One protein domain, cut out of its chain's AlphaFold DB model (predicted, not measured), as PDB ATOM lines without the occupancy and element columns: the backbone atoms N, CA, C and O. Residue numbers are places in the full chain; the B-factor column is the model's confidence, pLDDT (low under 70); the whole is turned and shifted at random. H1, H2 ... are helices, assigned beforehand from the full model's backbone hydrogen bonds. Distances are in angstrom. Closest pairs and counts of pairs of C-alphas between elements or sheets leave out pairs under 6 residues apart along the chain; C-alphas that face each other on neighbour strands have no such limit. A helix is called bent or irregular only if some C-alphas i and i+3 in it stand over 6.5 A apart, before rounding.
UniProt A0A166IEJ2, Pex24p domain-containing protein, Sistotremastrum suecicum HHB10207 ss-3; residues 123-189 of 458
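Overview. This is residues 123 to 189 of the 458 residues of the protein "Pex24p domain-containing protein" of Sistotremastrum suecicum HHB10207 ss-3 (UniProt A0A166IEJ2). Four helices run end to end round an open, nearly square frame with an empty middle, and the end of H4 meets H1a at the closing corner. The printed part has 67 residues, with H1 to H4 in order and no named strand: all helix, loose, radius of gyration of the C-alphas 15.0 A, spans 35 by 31 by 18 A.

Along the chain. H1, residues 123 to 141, begins at C-alpha 123 (369.463, 282.522, 248.048). Assigned as one helix by its hydrogen bonds, it is bent, C-alphas 130 and 133 being 6.6 A apart; its arms are H1a, 123 to 130, and H1b, 133 to 141. H2, 144 to 157, spans 19.9 A; H3, 161 to 172, 16.7 A; H4, 174 to 188, 20.5 A, ending at C-alpha 188 (366.992, 287.033, 246.412).

Arrangement. H1a and H1b stand at a steep tilt of 42 degrees. H1b and H2 are close but not clearly touching, closest C-alphas Cys 139 and Ile 147, 7.7 A. H4 touches H1a with residues 187 to 188 alone, closest C-alphas Ser 188 and Val 123, 5.4 A. H2 and H4 are apart. Inside each of H1a, H1b, H2, H3 and H4, every O i to N i+4 pair is within hydrogen-bond range.

Size, cuts and confidence. The three links are tight. The printed part has no cut; no printed residue is under 70.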
ATOM      1  N   VAL A 123     370.592 281.675 248.443       85.81
ATOM      2  CA  VAL A 123     369.463 282.522 248.048       85.81
ATOM      3  C   VAL A 123     368.203 282.074 248.774       85.81
ATOM      4  O   VAL A 123     367.492 282.917 249.312       85.81
ATOM      5  N   THR A 124     367.957 280.765 248.881       87.38
ATOM      6  CA  THR A 124     366.797 280.249 249.624       87.38
ATOM      7  C   THR A 124     366.855 280.631 251.103       87.38
ATOM      8  O   THR A 124     365.853 281.107 251.631       87.38
ATOM      9  N   ALA A 125     368.020 280.531 251.752       88.44
ATOM     10  CA  ALA A 125     368.199 280.946 253.145       88.44
ATOM     11  C   ALA A 125     367.948 282.451 253.351       88.44
ATOM     12  O   ALA A 125     367.274 282.842 254.303       88.44
ATOM     13  N   ARG A 126     368.434 283.300 252.436       88.50
ATOM     14  CA  ARG A 126     368.197 284.751 252.479       88.50
ATOM     15  C   ARG A 126     366.719 285.093 252.301       88.50
ATOM     16  O   ARG A 126     366.166 285.853 253.094       88.50
ATOM     17  N   VAL A 127     366.078 284.514 251.287       89.94
ATOM     18  CA  VAL A 127     364.647 284.702 251.008       89.94
ATOM     19  C   VAL A 127     363.810 284.238 252.202       89.94
ATOM     20  O   VAL A 127     362.921 284.965 252.640       89.94
ATOM     21  N   ALA A 128     364.130 283.075 252.778       89.31
ATOM     22  CA  ALA A 128     363.467 282.556 253.969       89.31
ATOM     23  C   ALA A 128     363.661 283.483 255.178       89.31
ATOM     24  O   ALA A 128     362.686 283.806 255.848       89.31
ATOM     25  N   GLY A 129     364.877 283.979 255.420       89.50
ATOM     26  CA  GLY A 129     365.155 284.918 256.511       89.50
ATOM     27  C   GLY A 129     364.373 286.231 256.406       89.50
ATOM     28  O   GLY A 129     363.973 286.783 257.426       89.50
ATOM     29  N   ILE A 130     364.103 286.709 255.187       91.38
ATOM     30  CA  ILE A 130     363.328 287.939 254.954       91.38
ATOM     31  C   ILE A 130     361.811 287.681 255.013       91.38
ATOM     32  O   ILE A 130     361.073 288.511 255.542       91.38
ATOM     33  N   LEU A 131     361.327 286.549 254.489       91.69
ATOM     34  CA  LEU A 131     359.891 286.227 254.444       91.69
ATOM     35  C   LEU A 131     359.346 285.603 255.737       91.69
ATOM     36  O   LEU A 131     358.145 285.697 255.995       91.69
ATOM     37  N   LEU A 132     360.186 284.974 256.561       92.06
ATOM     38  CA  LEU A 132     359.745 284.285 257.776       92.06
ATOM     39  C   LEU A 132     359.191 285.244 258.852       92.06
ATOM     40  O   LEU A 132     358.112 284.956 259.369       92.06
ATOM     41  N   PRO A 133     359.827 286.389 259.180       93.00
ATOM     42  CA  PRO A 133     359.280 287.327 260.161       93.00
ATOM     43  C   PRO A 133     357.871 287.851 259.821       93.00
ATOM     44  O   PRO A 133     356.991 287.733 260.676       93.00
ATOM     45  N   PRO A 134     357.582 288.370 258.606       89.88
ATOM     46  CA  PRO A 134     356.232 288.820 258.274       89.88
ATOM     47  C   PRO A 134     355.223 287.665 258.232       89.88
ATOM     48  O   PRO A 134     354.067 287.866 258.599       89.88
ATOM     49  N   TRP A 135     355.642 286.450 257.860       88.25
ATOM     50  CA  TRP A 135     354.787 285.263 257.936       88.25
ATOM     51  C   TRP A 135     354.392 284.915 259.379       88.25
ATOM     52  O   TRP A 135     353.221 284.662 259.656       88.25
ATOM     53  N   LEU A 136     355.340 284.945 260.319       90.62
ATOM     54  CA  LEU A 136     355.063 284.690 261.736       90.62
ATOM     55  C   LEU A 136     354.159 285.767 262.343       90.62
ATOM     56  O   LEU A 136     353.232 285.444 263.083       90.62
ATOM     57  N   ILE A 137     354.377 287.031 261.974       90.75
ATOM     58  CA  ILE A 137     353.506 288.147 262.361       90.75
ATOM     59  C   ILE A 137     352.086 287.928 261.817       90.75
ATOM     60  O   ILE A 137     351.114 288.055 262.561       90.75
ATOM     61  N   ALA A 138     351.944 287.535 260.550       86.75
ATOM     62  CA  ALA A 138     350.642 287.230 259.961       86.75
ATOM     63  C   ALA A 138     349.938 286.067 260.685       86.75
ATOM     64  O   ALA A 138     348.754 286.177 260.994       86.75
ATOM     65  N   CYS A 139     350.662 284.997 261.027       88.06
ATOM     66  CA  CYS A 139     350.141 283.875 261.816       88.06
ATOM     67  C   CYS A 139     349.746 284.263 263.251       88.06
ATOM     68  O   CYS A 139     348.890 283.605 263.840       88.06
ATOM     69  N   TYR A 140     350.352 285.310 263.815       88.56
ATOM     70  CA  TYR A 140     349.999 285.828 265.135       88.56
ATOM     71  C   TYR A 140     348.694 286.635 265.104       88.56
ATOM     72  O   TYR A 140     347.816 286.430 265.940       88.56
ATOM     73  N   PHE A 141     348.537 287.529 264.123       90.94
ATOM     74  CA  PHE A 141     347.346 288.380 264.010       90.94
ATOM     75  C   PHE A 141     346.140 287.663 263.394       90.94
ATOM     76  O   PHE A 141     344.992 287.971 263.725       90.94
ATOM     77  N   VAL A 142     346.375 286.707 262.497       89.75
ATOM     78  CA  VAL A 142     345.327 286.009 261.754       89.75
ATOM     79  C   VAL A 142     345.235 284.567 262.237       89.75
ATOM     80  O   VAL A 142     346.202 283.812 262.183       89.75
ATOM     81  N   LYS A 143     344.035 284.147 262.662       87.94
ATOM     82  CA  LYS A 143     343.771 282.747 263.032       87.94
ATOM     83  C   LYS A 143     344.215 281.828 261.890       87.94
ATOM     84  O   LYS A 143     343.796 282.025 260.749       87.94
ATOM     85  N   THR A 144     344.959 280.770 262.207       83.44
ATOM     86  CA  THR A 144     345.487 279.791 261.233       83.44
ATOM     87  C   THR A 144     344.424 279.234 260.280       83.44
ATOM     88  O   THR A 144     344.712 278.959 259.118       83.44
ATOM     89  N   ARG A 145     343.165 279.144 260.731       84.69
ATOM     90  CA  ARG A 145     342.013 278.736 259.906       84.69
ATOM     91  C   ARG A 145     341.757 279.669 258.723       84.69
ATOM     92  O   ARG A 145     341.461 279.195 257.636       84.69
ATOM     93  N   ILE A 146     341.874 280.979 258.928       86.75
ATOM     94  CA  ILE A 146     341.660 281.981 257.875       86.75
ATOM     95  C   ILE A 146     342.802 281.905 256.859       86.75
ATOM     96  O   ILE A 146     342.560 281.947 255.659       86.75
ATOM     97  N   ILE A 147     344.035 281.702 257.331       86.94
ATOM     98  CA  ILE A 147     345.199 281.509 256.457       86.94
ATOM     99  C   ILE A 147     345.009 280.257 255.584       86.94
ATOM    100  O   ILE A 147     345.183 280.330 254.370       86.94
ATOM    101  N   ALA A 148     344.577 279.134 256.168       87.25
ATOM    102  CA  ALA A 148     344.296 277.901 255.426       87.25
ATOM    103  C   ALA A 148     343.143 278.058 254.414       87.25
ATOM    104  O   ALA A 148     343.240 277.561 253.290       87.25
ATOM    105  N   LEU A 149     342.082 278.790 254.780       90.75
ATOM    106  CA  LEU A 149     340.974 279.121 253.878       90.75
ATOM    107  C   LEU A 149     341.462 279.889 252.648       90.75
ATOM    108  O   LEU A 149     341.173 279.491 251.520       90.75
ATOM    109  N   VAL A 150     342.231 280.959 252.865       90.50
ATOM    110  CA  VAL A 150     342.736 281.819 251.787       90.50
ATOM    111  C   VAL A 150     343.730 281.066 250.905       90.50
ATOM    112  O   VAL A 150     343.602 281.106 249.682       90.50
ATOM    113  N   LEU A 151     344.682 280.337 251.493       89.69
ATOM    114  CA  LEU A 151     345.670 279.573 250.727       89.69
ATOM    115  C   LEU A 151     345.023 278.480 249.876       89.69
ATOM    116  O   LEU A 151     345.344 278.359 248.695       89.69
ATOM    117  N   GLY A 152     344.091 277.711 250.440       89.38
ATOM    118  CA  GLY A 152     343.401 276.677 249.673       89.38
ATOM    119  C   GLY A 152     342.459 277.254 248.616       89.38
ATOM    120  O   GLY A 152     342.364 276.698 247.528       89.38
ATOM    121  N   TRP A 153     341.847 278.419 248.862       92.88
ATOM    122  CA  TRP A 153     341.089 279.130 247.829       92.88
ATOM    123  C   TRP A 153     341.977 279.545 246.652       92.88
ATOM    124  O   TRP A 153     341.621 279.274 245.504       92.88
ATOM    125  N   ILE A 154     343.152 280.132 246.916       91.56
ATOM    126  CA  ILE A 154     344.121 280.497 245.869       91.56
ATOM    127  C   ILE A 154     344.564 279.248 245.101       91.56
ATOM    128  O   ILE A 154     344.596 279.266 243.875       91.56
ATOM    129  N   PHE A 155     344.859 278.151 245.801       91.12
ATOM    130  CA  PHE A 155     345.308 276.904 245.183       91.12
ATOM    131  C   PHE A 155     344.241 276.276 244.275       91.12
ATOM    132  O   PHE A 155     344.531 275.925 243.132       91.12
ATOM    133  N   LEU A 156     342.995 276.186 244.748       89.56
ATOM    134  CA  LEU A 156     341.880 275.619 243.983       89.56
ATOM    135  C   LEU A 156     341.488 276.498 242.792       89.56
ATOM    136  O   LEU A 156     341.137 275.980 241.735       89.56
ATOM    137  N   THR A 157     341.560 277.823 242.933       92.94
ATOM    138  CA  THR A 157     341.219 278.756 241.844       92.94
ATOM    139  C   THR A 157     342.375 279.007 240.878       92.94
ATOM    140  O   THR A 157     342.140 279.498 239.777       92.94
ATOM    141  N   TRP A 158     343.605 278.602 241.213       89.31
ATOM    142  CA  TRP A 158     344.806 278.835 240.399       89.31
ATOM    143  C   TRP A 158     344.664 278.368 238.945       89.31
ATOM    144  O   TRP A 158     345.154 279.004 238.008       89.31
ATOM    145  N   ASN A 159     343.971 277.246 238.759       87.38
ATOM    146  CA  ASN A 159     343.737 276.628 237.460       87.38
ATOM    147  C   ASN A 159     342.456 277.098 236.763       87.38
ATOM    148  O   ASN A 159     342.200 276.664 235.642       87.38
ATOM    149  N   ALA A 160     341.671 277.982 237.372       89.88
ATOM    150  CA  ALA A 160     340.429 278.456 236.784       89.88
ATOM    151  C   ALA A 160     340.687 279.284 235.509       89.88
ATOM    152  O   ALA A 160     341.679 280.021 235.441       89.88
ATOM    153  N   PRO A 161     339.801 279.221 234.497       87.19
ATOM    154  CA  PRO A 161     340.014 279.889 233.209       87.19
ATOM    155  C   PRO A 161     340.161 281.410 233.348       87.19
ATOM    156  O   PRO A 161     341.030 282.016 232.726       87.19
ATOM    157  N   TRP A 162     339.378 282.033 234.230       89.31
ATOM    158  CA  TRP A 162     339.471 283.466 234.512       89.31
ATOM    159  C   TRP A 162     340.783 283.838 235.223       89.31
ATOM    160  O   TRP A 162     341.397 284.842 234.866       89.31
ATOM    161  N   CYS A 163     341.269 283.012 236.157       90.69
ATOM    162  CA  CYS A 163     342.575 283.189 236.803       90.69
ATOM    163  C   CYS A 163     343.726 283.078 235.797       90.69
ATOM    164  O   CYS A 163     344.678 283.858 235.861       90.69
ATOM    165  N   ARG A 164     343.642 282.128 234.858       87.38
ATOM    166  CA  ARG A 164     344.623 281.968 233.775       87.38
ATOM    167  C   ARG A 164     344.660 283.208 232.882       87.38
ATOM    168  O   ARG A 164     345.726 283.804 232.751       87.38
ATOM    169  N   ASN A 165     343.507 283.666 232.393       91.38
ATOM    170  CA  ASN A 165     343.407 284.873 231.563       91.38
ATOM    171  C   ASN A 165     343.888 286.130 232.301       91.38
ATOM    172  O   ASN A 165     344.602 286.956 231.731       91.38
ATOM    173  N   LEU A 166     343.535 286.272 233.584       90.50
ATOM    174  CA  LEU A 166     343.997 287.379 234.418       90.50
ATOM    175  C   LEU A 166     345.520 287.356 234.545       90.50
ATOM    176  O   LEU A 166     346.167 288.375 234.327       90.50
ATOM    177  N   ARG A 167     346.105 286.194 234.847       90.38
ATOM    178  CA  ARG A 167     347.555 286.023 234.957       90.38
ATOM    179  C   ARG A 167     348.253 286.319 233.632       90.38
ATOM    180  O   ARG A 167     349.236 287.046 233.642       90.38
ATOM    181  N   GLU A 168     347.747 285.833 232.504       88.94
ATOM    182  CA  GLU A 168     348.304 286.147 231.182       88.94
ATOM    183  C   GLU A 168     348.251 287.646 230.872       88.94
ATOM    184  O   GLU A 168     349.248 288.224 230.440       88.94
ATOM    185  N   SER A 169     347.122 288.298 231.150       91.81
ATOM    186  CA  SER A 169     346.969 289.748 230.992       91.81
ATOM    187  C   SER A 169     347.947 290.523 231.885       91.81
ATOM    188  O   SER A 169     348.648 291.429 231.427       91.81
ATOM    189  N   LEU A 170     348.082 290.102 233.144       90.94
ATOM    190  CA  LEU A 170     349.031 290.664 234.101       90.94
ATOM    191  C   LEU A 170     350.487 290.470 233.644       90.94
ATOM    192  O   LEU A 170     351.271 291.419 233.692       90.94
ATOM    193  N   TRP A 171     350.851 289.292 233.131       88.44
ATOM    194  CA  TRP A 171     352.200 289.006 232.624       88.44
ATOM    195  C   TRP A 171     352.543 289.759 231.334       88.44
ATOM    196  O   TRP A 171     353.718 290.056 231.101       88.44
ATOM    197  N   ARG A 172     351.554 290.146 230.519       88.44
ATOM    198  CA  ARG A 172     351.782 291.033 229.363       88.44
ATOM    199  C   ARG A 172     352.235 292.433 229.795       88.44
ATOM    200  O   ARG A 172     353.025 293.061 229.086       88.44
ATOM    201  N   SER A 173     351.824 292.906 230.976       93.12
ATOM    202  CA  SER A 173     352.222 294.219 231.497       93.12
ATOM    203  C   SER A 173     353.724 294.298 231.796       93.12
ATOM    204  O   SER A 173     354.272 293.562 232.620       93.12
ATOM    205  N   SER A 174     354.412 295.247 231.157       84.75
ATOM    206  CA  SER A 174     355.843 295.493 231.389       84.75
ATOM    207  C   SER A 174     356.122 296.121 232.757       84.75
ATOM    208  O   SER A 174     357.234 296.007 233.273       84.75
ATOM    209  N   ILE A 175     355.137 296.801 233.350       90.81
ATOM    210  CA  ILE A 175     355.263 297.419 234.674       90.81
ATOM    211  C   ILE A 175     355.256 296.329 235.738       90.81
ATOM    212  O   ILE A 175     356.145 296.310 236.584       90.81
ATOM    213  N   LEU A 176     354.312 295.386 235.650       90.75
ATOM    214  CA  LEU A 176     354.224 294.282 236.601       90.75
ATOM    215  C   LEU A 176     355.456 293.380 236.518       90.75
ATOM    216  O   LEU A 176     356.038 293.058 237.548       90.75
ATOM    217  N   ARG A 177     355.907 293.039 235.303       86.38
ATOM    218  CA  ARG A 177     357.131 292.247 235.114       86.38
ATOM    219  C   ARG A 177     358.355 292.915 235.734       86.38
ATOM    220  O   ARG A 177     359.082 292.263 236.472       86.38
ATOM    221  N   ARG A 178     358.553 294.217 235.498       86.75
ATOM    222  CA  ARG A 178     359.659 294.977 236.106       86.75
ATOM    223  C   ARG A 178     359.512 295.091 237.623       86.75
ATOM    224  O   ARG A 178     360.492 294.951 238.339       86.75
ATOM    225  N   ALA A 179     358.306 295.320 238.137       90.12
ATOM    226  CA  ALA A 179     358.069 295.397 239.576       90.12
ATOM    227  C   ALA A 179     358.370 294.063 240.277       90.12
ATOM    228  O   ALA A 179     359.072 294.057 241.287       90.12
ATOM    229  N   LEU A 180     357.901 292.945 239.714       89.25
ATOM    230  CA  LEU A 180     358.179 291.598 240.216       89.25
ATOM    231  C   LEU A 180     359.664 291.246 240.102       89.25
ATOM    232  O   LEU A 180     360.222 290.720 241.059       89.25
ATOM    233  N   ALA A 181     360.322 291.591 238.992       85.75
ATOM    234  CA  ALA A 181     361.758 291.384 238.818       85.75
ATOM    235  C   ALA A 181     362.578 292.166 239.856       85.75
ATOM    236  O   ALA A 181     363.446 291.591 240.505       85.75
ATOM    237  N   ARG A 182     362.251 293.442 240.104       88.19
ATOM    238  CA  ARG A 182     362.893 294.248 241.160       88.19
ATOM    239  C   ARG A 182     362.618 293.711 242.557       88.19
ATOM    240  O   ARG A 182     363.512 293.713 243.400       88.19
ATOM    241  N   ALA A 183     361.384 293.289 242.829       89.12
ATOM    242  CA  ALA A 183     361.020 292.699 244.114       89.12
ATOM    243  C   ALA A 183     361.806 291.404 244.353       89.12
ATOM    244  O   ALA A 183     362.401 291.235 245.416       89.12
ATOM    245  N   TRP A 184     361.886 290.542 243.337       87.81
ATOM    246  CA  TRP A 184     362.681 289.322 243.374       87.81
ATOM    247  C   TRP A 184     364.175 289.612 243.520       87.81
ATOM    248  O   TRP A 184     364.815 288.993 244.362       87.81
ATOM    249  N   ALA A 185     364.731 290.576 242.786       86.62
ATOM    250  CA  ALA A 185     366.135 290.977 242.894       86.62
ATOM    251  C   ALA A 185     366.478 291.483 244.306       86.62
ATOM    252  O   ALA A 185     367.489 291.093 244.887       86.62
ATOM    253  N   ARG A 186     365.595 292.281 244.922       87.12
ATOM    254  CA  ARG A 186     365.762 292.728 246.318       87.12
ATOM    255  C   ARG A 186     365.687 291.578 247.320       87.12
ATOM    256  O   ARG A 186     366.455 291.565 248.279       87.12
ATOM    257  N   LEU A 187     364.774 290.632 247.104       87.44
ATOM    258  CA  LEU A 187     364.530 289.519 248.021       87.44
ATOM    259  C   LEU A 187     365.615 288.434 247.928       87.44
ATOM    260  O   LEU A 187     366.141 287.983 248.943       87.44
ATOM    261  N   SER A 188     365.970 288.042 246.707       83.56
ATOM    262  CA  SER A 188     366.992 287.033 246.412       83.56
ATOM    263  C   SER A 188     368.416 287.580 246.526       83.56
ATOM    264  O   SER A 188     369.354 286.822 246.773       83.56
ATOM    265  N   GLY A 189     368.591 288.895 246.366       79.19
ATOM    266  CA  GLY A 189     369.902 289.530 246.270       79.19
ATOM    267  C   GLY A 189     370.657 289.202 244.985       79.19
ATOM    268  O   GLY A 189     371.845 289.508 244.906       79.19
TER     269      GLY A 189